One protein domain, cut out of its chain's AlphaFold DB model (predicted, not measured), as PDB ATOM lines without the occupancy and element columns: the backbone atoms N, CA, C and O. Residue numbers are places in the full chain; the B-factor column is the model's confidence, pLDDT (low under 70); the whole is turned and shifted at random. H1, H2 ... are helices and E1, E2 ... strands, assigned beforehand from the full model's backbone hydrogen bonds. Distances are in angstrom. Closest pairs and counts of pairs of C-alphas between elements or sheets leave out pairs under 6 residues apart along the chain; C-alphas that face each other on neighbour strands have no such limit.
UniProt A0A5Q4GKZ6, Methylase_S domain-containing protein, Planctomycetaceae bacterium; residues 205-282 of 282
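AT A GLANCE: This is residues 205 to 282 of the 282 residues of the protein "Methylase_S domain-containing protein" of Planctomycetaceae bacterium (UniProt A0A5Q4GKZ6). A short hairpin of two strands, E1 and E2, lies between a head of three helices, H1, H2 and H3, and a second short hairpin, E3 and E4, whose long loop reaches away from the head as an arm. Residues 265 to 271, in that loop, stick out, and the arm makes much of the length. The printed part has 78 residues, with the elements in the order H1, H2, H3, E1, E2, E3, E4 along the chain, and the class is mixed, helices and strands. The two sheets, E1 - E2 and E3 - E4, are each antiparallel. The whole is loose, with a radius of gyration of the C-alphas of 16.1 A, and spans 48 by 27 by 15 A.

HOW THE PARTS SIT: E1, residues 245 to 248, and E2, residues 251 to 254, form an antiparallel hairpin at 137 degrees, with N 246 and O 253 within hydrogen-bond range at 2.8 A and N 253 and O 246 at 2.9 A. The closest C-alphas of E2 and H1, residues 205 to 216, are those of Pro 254 and Val 207, 6.6 A apart. H1 touches H2, residues 222 to 229, with Lys 210 and Ala 229 as the closest C-alphas at 5.2 A; their lines stand at 73 degrees, only just about perpendicular. H2 touches H3, residues 235 to 239, where the closest C-alphas, those of Ser 226 and Ala 238, are 5.4 A apart. H1 and H3 are close but not clearly touching, with Pro 206 and Ala 238 as the closest C-alphas at 7.8 A. In H1, H2 and H3 every O i to N i+4 pair is within hydrogen-bond range. E3, residues 258 to 260, and E4, residues 279 to 281, form the other antiparallel hairpin, at 130 degrees, with N 258 and O 281 at 2.9 A, within hydrogen-bond range. The closest C-alphas of E1 and E3 are those of Ser 248 and Val 259, 7.5 A apart. E2 and E4 are only just apart, at 8.1 A.

IN THESE COORDINATES: E1 starts with C-alpha 245 at (217.049, 265.435, 176.423) and is 9.6 A long, and E2 is 10.2 A long. H1 begins at C-alpha 205, (217.905, 253.690, 175.434), and is 16.9 A long; H2 measures 10.4 A and H3 6.1 A. E3 and E4 are each 6.3 A long, and E4 ends at C-alpha 281, (203.735, 262.033, 173.242).

THE WHOLE: The two C-alphas farthest apart are those of Lys 219 and Arg 270, 50.6 A. The printed part has no cut, and it ends at residue 282, the chain's last. The link from E3 to E4, 18 residues, is long; the other links are tight. The mean pLDDT of the printed part is 81.9, and residues 262 to 282 are under 70.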
ATOM      1  N   ASP A 205     216.594 254.208 175.854       95.38
ATOM      2  CA  ASP A 205     217.905 253.690 175.434       95.38
ATOM      3  C   ASP A 205     218.343 254.215 174.059       95.38
ATOM      4  O   ASP A 205     219.483 254.675 173.951       95.38
ATOM      5  N   PRO A 206     217.474 254.270 173.022       96.50
ATOM      6  CA  PRO A 206     217.891 254.800 171.729       96.50
ATOM      7  C   PRO A 206     218.283 256.281 171.774       96.50
ATOM      8  O   PRO A 206     219.242 256.694 171.124       96.50
ATOM      9  N   VAL A 207     217.567 257.085 172.567       96.69
ATOM     10  CA  VAL A 207     217.823 258.527 172.718       96.69
ATOM     11  C   VAL A 207     219.114 258.758 173.495       96.69
ATOM     12  O   VAL A 207     219.894 259.634 173.133       96.69
ATOM     13  N   ARG A 208     219.378 257.950 174.531       96.75
ATOM     14  CA  ARG A 208     220.643 257.981 175.282       96.75
ATOM     15  C   ARG A 208     221.821 257.626 174.388       96.75
ATOM     16  O   ARG A 208     222.747 258.422 174.292       96.75
ATOM     17  N   ALA A 209     221.733 256.512 173.662       97.25
ATOM     18  CA  ALA A 209     222.781 256.086 172.738       97.25
ATOM     19  C   ALA A 209     223.085 257.168 171.687       97.25
ATOM     20  O   ALA A 209     224.248 257.496 171.441       97.25
ATOM     21  N   LYS A 210     222.047 257.784 171.101       97.88
ATOM     22  CA  LYS A 210     222.230 258.893 170.155       97.88
ATOM     23  C   LYS A 210     222.825 260.138 170.814       97.88
ATOM     24  O   LYS A 210     223.702 260.755 170.214       97.88
ATOM     25  N   ALA A 211     222.389 260.496 172.020       97.38
ATOM     26  CA  ALA A 211     222.926 261.640 172.755       97.38
ATOM     27  C   ALA A 211     224.412 261.468 173.100       97.38
ATOM     28  O   ALA A 211     225.187 262.414 172.947       97.38
ATOM     29  N   ASP A 212     224.828 260.259 173.479       97.75
ATOM     30  CA  ASP A 212     226.226 259.948 173.782       97.75
ATOM     31  C   ASP A 212     227.112 260.077 172.535       97.75
ATOM     32  O   ASP A 212     228.162 260.725 172.573       97.75
ATOM     33  N   VAL A 213     226.664 259.536 171.394       97.75
ATOM     34  CA  VAL A 213     227.367 259.686 170.108       97.75
ATOM     35  C   VAL A 213     227.391 261.148 169.657       97.75
ATOM     36  O   VAL A 213     228.426 261.642 169.207       97.75
ATOM     37  N   ARG A 214     226.279 261.879 169.808       97.62
ATOM     38  CA  ARG A 214     226.184 263.310 169.481       97.62
ATOM     39  C   ARG A 214     227.163 264.148 170.301       97.62
ATOM     40  O   ARG A 214     227.782 265.054 169.745       97.62
ATOM     41  N   ALA A 215     227.319 263.850 171.589       96.88
ATOM     42  CA  ALA A 215     228.255 264.552 172.465       96.88
ATOM     43  C   ALA A 215     229.714 264.367 172.014       96.88
ATOM     44  O   ALA A 215     230.496 265.316 172.049       96.88
ATOM     45  N   GLN A 216     230.064 263.171 171.536       97.44
ATOM     46  CA  GLN A 216     231.399 262.858 171.012       97.44
ATOM     47  C   GLN A 216     231.628 263.424 169.604       97.44
ATOM     48  O   GLN A 216     232.744 263.813 169.258       97.44
ATOM     49  N   HIS A 217     230.566 263.527 168.798       96.94
ATOM     50  CA  HIS A 217     230.632 263.994 167.414       96.94
ATOM     51  C   HIS A 217     229.630 265.127 167.113       96.94
ATOM     52  O   HIS A 217     228.695 264.946 166.323       96.94
ATOM     53  N   PRO A 218     229.842 266.349 167.644       96.00
ATOM     54  CA  PRO A 218     228.851 267.427 167.559       96.00
ATOM     55  C   PRO A 218     228.467 267.831 166.129       96.00
ATOM     56  O   PRO A 218     227.333 268.233 165.885       96.00
ATOM     57  N   LYS A 219     229.397 267.700 165.172       96.69
ATOM     58  CA  LYS A 219     229.227 268.125 163.771       96.69
ATOM     59  C   LYS A 219     228.630 267.056 162.844       96.69
ATOM     60  O   LYS A 219     228.454 267.333 161.661       96.69
ATOM     61  N   TRP A 220     228.369 265.839 163.325       97.69
ATOM     62  CA  TRP A 220     227.813 264.775 162.480       97.69
ATOM     63  C   TRP A 220     226.363 265.057 162.072       97.69
ATOM     64  O   TRP A 220     225.605 265.716 162.778       97.69
ATOM     65  N   THR A 221     225.944 264.546 160.923       97.06
ATOM     66  CA  THR A 221     224.527 264.575 160.526       97.06
ATOM     67  C   THR A 221     223.699 263.633 161.409       97.06
ATOM     68  O   THR A 221     224.247 262.720 162.030       97.06
ATOM     69  N   ASN A 222     222.373 263.821 161.469       95.25
ATOM     70  CA  ASN A 222     221.488 262.898 162.201       95.25
ATOM     71  C   ASN A 222     221.650 261.454 161.694       95.25
ATOM     72  O   ASN A 222     221.798 260.546 162.502       95.25
ATOM     73  N   ALA A 223     221.750 261.260 160.375       96.88
ATOM     74  CA  ALA A 223     221.986 259.955 159.761       96.88
ATOM     75  C   ALA A 223     223.260 259.271 160.276       96.88
ATOM     76  O   ALA A 223     223.256 258.080 160.580       96.88
ATOM     77  N   GLN A 224     224.360 260.023 160.385       97.56
ATOM     78  CA  GLN A 224     225.634 259.502 160.891       97.56
ATOM     79  C   GLN A 224     225.538 259.118 162.370       97.56
ATOM     80  O   GLN A 224     225.986 258.035 162.740       97.56
ATOM     81  N   VAL A 225     224.906 259.960 163.197       97.69
ATOM     82  CA  VAL A 225     224.668 259.654 164.617       97.69
ATOM     83  C   VAL A 225     223.770 258.425 164.767       97.69
ATOM     84  O   VAL A 225     224.119 257.511 165.507       97.69
ATOM     85  N   SER A 226     222.662 258.354 164.026       97.06
ATOM     86  CA  SER A 226     221.741 257.212 164.016       97.06
ATOM     87  C   SER A 226     222.434 255.907 163.627       97.06
ATOM     88  O   SER A 226     222.278 254.914 164.329       97.06
ATOM     89  N   ARG A 227     223.239 255.896 162.552       97.12
ATOM     90  CA  ARG A 227     223.972 254.691 162.124       97.12
ATOM     91  C   ARG A 227     224.984 254.214 163.159       97.12
ATOM     92  O   ARG A 227     225.150 253.012 163.321       97.12
ATOM     93  N   ALA A 228     225.670 255.139 163.826       96.88
ATOM     94  CA  ALA A 228     226.675 254.798 164.825       96.88
ATOM     95  C   ALA A 228     226.048 254.334 166.150       96.88
ATOM     96  O   ALA A 228     226.516 253.365 166.738       96.88
ATOM     97  N   ALA A 229     224.985 255.001 166.607       96.56
ATOM     98  CA  ALA A 229     224.329 254.698 167.877       96.56
ATOM     99  C   ALA A 229     223.395 253.481 167.806       96.56
ATOM    100  O   ALA A 229     223.239 252.769 168.794       96.56
ATOM    101  N   LEU A 230     222.747 253.258 166.658       96.50
ATOM    102  CA  LEU A 230     221.664 252.285 166.488       96.50
ATOM    103  C   LEU A 230     221.870 251.426 165.226       96.50
ATOM    104  O   LEU A 230     220.999 251.396 164.357       96.50
ATOM    105  N   PRO A 231     223.002 250.711 165.097       94.62
ATOM    106  CA  PRO A 231     223.378 250.030 163.855       94.62
ATOM    107  C   PRO A 231     222.439 248.879 163.460       94.62
ATOM    108  O   PRO A 231     222.449 248.449 162.310       94.62
ATOM    109  N   THR A 232     221.647 248.362 164.401       93.81
ATOM    110  CA  THR A 232     220.702 247.256 164.185       93.81
ATOM    111  C   THR A 232     219.300 247.715 163.786       93.81
ATOM    112  O   THR A 232     218.489 246.883 163.387       93.81
ATOM    113  N   LEU A 233     218.997 249.012 163.896       93.38
ATOM    114  CA  LEU A 233     217.723 249.579 163.464       93.38
ATOM    115  C   LEU A 233     217.851 250.106 162.037       93.38
ATOM    116  O   LEU A 233     218.871 250.680 161.655       93.38
ATOM    117  N   GLU A 234     216.786 249.953 161.252       95.62
ATOM    118  CA  GLU A 234     216.698 250.619 159.957       95.62
ATOM    119  C   GLU A 234     216.875 252.130 160.131       95.62
ATOM    120  O   GLU A 234     216.341 252.729 161.070       95.62
ATOM    121  N   LEU A 235     217.632 252.748 159.221       93.38
ATOM    122  CA  LEU A 235     218.054 254.142 159.367       93.38
ATOM    123  C   LEU A 235     216.866 255.091 159.539       93.38
ATOM    124  O   LEU A 235     216.902 255.963 160.403       93.38
ATOM    125  N   GLU A 236     215.811 254.889 158.752       94.50
ATOM    126  CA  GLU A 236     214.606 255.714 158.797       94.50
ATOM    127  C   GLU A 236     213.960 255.708 160.188       94.50
ATOM    128  O   GLU A 236     213.560 256.758 160.686       94.50
ATOM    129  N   MET A 237     213.926 254.549 160.851       92.81
ATOM    130  CA  MET A 237     213.420 254.401 162.214       92.81
ATOM    131  C   MET A 237     214.393 254.985 163.247       92.81
ATOM    132  O   MET A 237     213.968 255.681 164.167       92.81
ATOM    133  N   ALA A 238     215.698 254.755 163.087       94.62
ATOM    134  CA  ALA A 238     216.724 255.288 163.984       94.62
ATOM    135  C   ALA A 238     216.746 256.833 164.005       94.62
ATOM    136  O   ALA A 238     216.970 257.460 165.046       94.62
ATOM    137  N   GLU A 239     216.474 257.472 162.867       95.06
ATOM    138  CA  GLU A 239     216.372 258.927 162.761       95.06
ATOM    139  C   GLU A 239     215.149 259.523 163.463       95.06
ATOM    140  O   GLU A 239     215.199 260.701 163.820       95.06
ATOM    141  N   GLN A 240     214.104 258.731 163.730       93.81
ATOM    142  CA  GLN A 240     212.918 259.193 164.461       93.81
ATOM    143  C   GLN A 240     213.194 259.469 165.944       93.81
ATOM    144  O   GLN A 240     212.452 260.232 166.568       93.81
ATOM    145  N   PHE A 241     214.235 258.859 166.521       94.81
ATOM    146  CA  PHE A 241     214.614 259.108 167.909       94.81
ATOM    147  C   PHE A 241     215.374 260.432 168.035       94.81
ATOM    148  O   PHE A 241     216.321 260.661 167.274       94.81
ATOM    149  N   PRO A 242     215.029 261.290 169.010       95.75
ATOM    150  CA  PRO A 242     215.853 262.445 169.347       95.75
ATOM    151  C   PRO A 242     217.272 262.032 169.767       95.75
ATOM    152  O   PRO A 242     217.503 260.902 170.187       95.75
ATOM    153  N   ASP A 243     218.223 262.959 169.683       95.81
ATOM    154  CA  ASP A 243     219.613 262.788 170.129       95.81
ATOM    155  C   ASP A 243     219.964 263.708 171.311       95.81
ATOM    156  O   ASP A 243     221.127 263.996 171.576       95.81
ATOM    157  N   ALA A 244     218.943 264.181 172.030       95.25
ATOM    158  CA  ALA A 244     219.079 265.054 173.186       95.25
ATOM    159  C   ALA A 244     217.898 264.889 174.155       95.25
ATOM    160  O   ALA A 244     216.850 264.334 173.812       95.25
ATOM    161  N   PHE A 245     218.062 265.426 175.367       95.50
ATOM    162  CA  PHE A 245     217.049 265.435 176.423       95.50
ATOM    163  C   PHE A 245     216.675 266.863 176.836       95.50
ATOM    164  O   PHE A 245     217.510 267.765 176.812       95.50
ATOM    165  N   GLN A 246     215.440 267.034 177.306       93.69
ATOM    166  CA  GLN A 246     214.913 268.249 177.930       93.69
ATOM    167  C   GLN A 246     214.385 267.965 179.342       93.69
ATOM    168  O   GLN A 246     214.025 266.833 179.669       93.69
ATOM    169  N   ASN A 247     214.305 268.996 180.183       93.81
ATOM    170  CA  ASN A 247     213.695 268.879 181.509       93.81
ATOM    171  C   ASN A 247     212.161 268.911 181.412       93.81
ATOM    172  O   ASN A 247     211.594 269.633 180.592       93.81
ATOM    173  N   SER A 248     211.490 268.155 182.278       89.50
ATOM    174  CA  SER A 248     210.032 268.137 182.421       89.50
ATOM    175  C   SER A 248     209.622 267.921 183.878       89.50
ATOM    176  O   SER A 248     210.461 267.649 184.739       89.50
ATOM    177  N   THR A 249     208.316 267.977 184.147       85.31
ATOM    178  CA  THR A 249     207.734 267.656 185.461       85.31
ATOM    179  C   THR A 249     207.968 266.208 185.905       85.31
ATOM    180  O   THR A 249     207.838 265.920 187.090       85.31
ATOM    181  N   LEU A 250     208.345 265.307 184.990       82.25
ATOM    182  CA  LEU A 250     208.708 263.913 185.273       82.25
ATOM    183  C   LEU A 250     210.222 263.645 185.237       82.25
ATOM    184  O   LEU A 250     210.651 262.494 185.217       82.25
ATOM    185  N   GLY A 251     211.044 264.693 185.212       87.44
ATOM    186  CA  GLY A 251     212.487 264.577 185.010       87.44
ATOM    187  C   GLY A 251     212.880 264.723 183.541       87.44
ATOM    188  O   GLY A 251     212.175 265.370 182.759       87.44
ATOM    189  N   LYS A 252     214.043 264.181 183.166       91.00
ATOM    190  CA  LYS A 252     214.573 264.303 181.801       91.00
ATOM    191  C   LYS A 252     213.788 263.424 180.830       91.00
ATOM    192  O   LYS A 252     213.683 262.221 181.043       91.00
ATOM    193  N   ILE A 253     213.306 264.024 179.749       93.06
ATOM    194  CA  ILE A 253     212.571 263.351 178.671       93.06
ATOM    195  C   ILE A 253     213.233 263.652 177.321       93.06
ATOM    196  O   ILE A 253     213.960 264.647 177.229       93.06
ATOM    197  N   PRO A 254     213.024 262.831 176.280       95.31
ATOM    198  CA  PRO A 254     213.575 263.105 174.957       95.31
ATOM    199  C   PRO A 254     213.160 264.481 174.416       95.31
ATOM    200  O   PRO A 254     212.043 264.949 174.646       95.31
ATOM    201  N   MET A 255     214.071 265.137 173.701       93.88
ATOM    202  CA  MET A 255     213.835 266.450 173.099       93.88
ATOM    203  C   MET A 255     212.635 266.407 172.138       93.88
ATOM    204  O   MET A 255     212.531 265.516 171.296       93.88
ATOM    205  N   GLY A 256     211.731 267.379 172.259       90.19
ATOM    206  CA  GLY A 256     210.509 267.486 171.458       90.19
ATOM    207  C   GLY A 256     209.321 266.696 172.008       90.19
ATOM    208  O   GLY A 256     208.216 266.864 171.507       90.19
ATOM    209  N   TRP A 257     209.510 265.872 173.042       89.69
ATOM    210  CA  TRP A 257     208.417 265.111 173.648       89.69
ATOM    211  C   TRP A 257     207.703 265.940 174.719       89.69
ATOM    212  O   TRP A 257     208.304 266.791 175.381       89.69
ATOM    213  N   GLN A 258     206.411 265.677 174.915       85.69
ATOM    214  CA  GLN A 258     205.574 266.396 175.876       85.69
ATOM    215  C   GLN A 258     204.889 265.454 176.867       85.69
ATOM    216  O   GLN A 258     204.530 264.320 176.548       85.69
ATOM    217  N   VAL A 259     204.677 265.955 178.085       82.44
ATOM    218  CA  VAL A 259     203.918 265.267 179.134       82.44
ATOM    219  C   VAL A 259     202.433 265.570 178.955       82.44
ATOM    220  O   VAL A 259     202.020 266.721 179.079       82.44
ATOM    221  N   ALA A 260     201.625 264.537 178.711       79.75
ATOM    222  CA  ALA A 260     200.177 264.669 178.569       79.75
ATOM    223  C   ALA A 260     199.410 263.707 179.493       79.75
ATOM    224  O   ALA A 260     199.848 262.589 179.789       79.75
ATOM    225  N   ILE A 261     198.223 264.140 179.930       74.50
ATOM    226  CA  ILE A 261     197.273 263.303 180.667       74.50
ATOM    227  C   ILE A 261     196.362 262.618 179.649       74.50
ATOM    228  O   ILE A 261     195.590 263.278 178.960       74.50
ATOM    229  N   VAL A 262     196.423 261.288 179.580       65.81
ATOM    230  CA  VAL A 262     195.527 260.503 178.723       65.81
ATOM    231  C   VAL A 262     194.328 260.031 179.556       65.81
ATOM    232  O   VAL A 262     194.536 259.395 180.596       65.81
ATOM    233  N   PRO A 263     193.079 260.326 179.150       57.97
ATOM    234  CA  PRO A 263     191.902 259.799 179.829       57.97
ATOM    235  C   PRO A 263     191.837 258.271 179.692       57.97
ATOM    236  O   PRO A 263     192.254 257.705 178.682       57.97
ATOM    237  N   ALA A 264     191.301 257.591 180.708       56.22
ATOM    238  CA  ALA A 264     191.213 256.133 180.703       56.22
ATOM    239  C   ALA A 264     190.398 255.630 179.488       56.22
ATOM    240  O   ALA A 264     189.283 256.114 179.256       56.22
ATOM    241  N   PRO A 265     190.905 254.654 178.710       57.31
ATOM    242  CA  PRO A 265     190.169 254.115 177.573       57.31
ATOM    243  C   PRO A 265     188.885 253.412 178.037       57.31
ATOM    244  O   PRO A 265     188.919 252.506 178.871       57.31
ATOM    245  N   ARG A 266     187.739 253.795 177.447       53.00
ATOM    246  CA  ARG A 266     186.379 253.357 177.842       53.00
ATOM    247  C   ARG A 266     186.162 251.830 177.885       53.00
ATOM    248  O   ARG A 266     185.200 251.388 178.499       53.00
ATOM    249  N   ARG A 267     187.027 251.020 177.255       50.84
ATOM    250  CA  ARG A 267     186.915 249.545 177.183       50.84
ATOM    251  C   ARG A 267     187.873 248.750 178.088       50.84
ATOM    252  O   ARG A 267     187.688 247.546 178.202       50.84
ATOM    253  N   LEU A 268     188.849 249.376 178.753       46.94
ATOM    254  CA  LEU A 268     189.873 248.670 179.561       46.94
ATOM    255  C   LEU A 268     189.795 248.971 181.069       46.94
ATOM    256  O   LEU A 268     190.690 248.611 181.830       46.94
ATOM    257  N   ALA A 269     188.704 249.591 181.525       45.47
ATOM    258  CA  ALA A 269     188.571 250.119 182.884       45.47
ATOM    259  C   ALA A 269     188.679 249.079 184.021       45.47
ATOM    260  O   ALA A 269     188.906 249.473 185.158       45.47
ATOM    261  N   ARG A 270     188.531 247.771 183.757       46.75
ATOM    262  CA  ARG A 270     188.527 246.754 184.828       46.75
ATOM    263  C   ARG A 270     189.915 246.317 185.306       46.75
ATOM    264  O   ARG A 270     190.018 245.914 186.456       46.75
ATOM    265  N   ASN A 271     190.961 246.446 184.479       44.34
ATOM    266  CA  ASN A 271     192.327 246.001 184.816       44.34
ATOM    267  C   ASN A 271     193.380 247.121 184.709       44.34
ATOM    268  O   ASN A 271     194.577 246.844 184.752       44.34
ATOM    269  N   TRP A 272     192.966 248.382 184.544       42.06
ATOM    270  CA  TRP A 272     193.902 249.506 184.524       42.06
ATOM    271  C   TRP A 272     194.375 249.817 185.953       42.06
ATOM    272  O   TRP A 272     193.525 250.104 186.802       42.06
ATOM    273  N   PRO A 273     195.687 249.795 186.253       42.75
ATOM    274  CA  PRO A 273     196.172 250.130 187.583       42.75
ATOM    275  C   PRO A 273     195.760 251.559 187.949       42.75
ATOM    276  O   PRO A 273     196.034 252.517 187.218       42.75
ATOM    277  N   SER A 274     195.097 251.712 189.095       38.97
ATOM    278  CA  SER A 274     194.809 253.019 189.681       38.97
ATOM    279  C   SER A 274     196.132 253.710 190.021       38.97
ATOM    280  O   SER A 274     196.718 253.446 191.064       38.97
ATOM    281  N   GLY A 275     196.618 254.564 189.120       44.34
ATOM    282  CA  GLY A 275     197.855 255.329 189.307       44.34
ATOM    283  C   GLY A 275     198.750 255.427 188.072       44.34
ATOM    284  O   GLY A 275     199.586 256.322 188.021       44.34
ATOM    285  N   SER A 276     198.552 254.596 187.043       41.34
ATOM    286  CA  SER A 276     199.311 254.695 185.787       41.34
ATOM    287  C   SER A 276     198.791 255.866 184.954       41.34
ATOM    288  O   SER A 276     197.942 255.708 184.074       41.34
ATOM    289  N   ARG A 277     199.243 257.069 185.295       47.31
ATOM    290  CA  ARG A 277     198.999 258.296 184.544       47.31
ATOM    291  C   ARG A 277     200.336 258.768 184.001       47.31
ATOM    292  O   ARG A 277     201.313 258.789 184.736       47.31
ATOM    293  N   ILE A 278     200.293 259.223 182.754       50.59
ATOM    294  CA  ILE A 278     201.353 259.864 181.970       50.59
ATOM    295  C   ILE A 278     202.008 258.920 180.957       50.59
ATOM    296  O   ILE A 278     202.651 257.930 181.288       50.59
ATOM    297  N   ARG A 279     201.827 259.275 179.684       56.16
ATOM    298  CA  ARG A 279     202.677 258.847 178.575       56.16
ATOM    299  C   ARG A 279     203.256 260.100 177.935       56.16
ATOM    300  O   ARG A 279     202.592 261.137 177.896       56.16
ATOM    301  N   LEU A 280     204.482 259.980 177.450       52.22
ATOM    302  CA  LEU A 280     205.127 261.011 176.658       52.22
ATOM    303  C   LEU A 280     204.649 260.877 175.214       52.22
ATOM    304  O   LEU A 280     204.622 259.769 174.677       52.22
ATOM    305  N   ILE A 281     204.216 261.983 174.623       52.88
ATOM    306  CA  ILE A 281     203.735 262.033 173.242       52.88
ATOM    307  C   ILE A 281     204.748 262.851 172.435       52.88
ATOM    308  O   ILE A 281     205.242 263.870 172.925       52.88
ATOM    309  N   ARG A 282     205.084 262.351 171.245       49.75
ATOM    310  CA  ARG A 282     205.859 263.058 170.223       49.75
ATOM    311  C   ARG A 282     204.945 263.958 169.404       49.75
ATOM    312  O   ARG A 282     203.828 263.493 169.089       49.75
TER     313      ARG A 282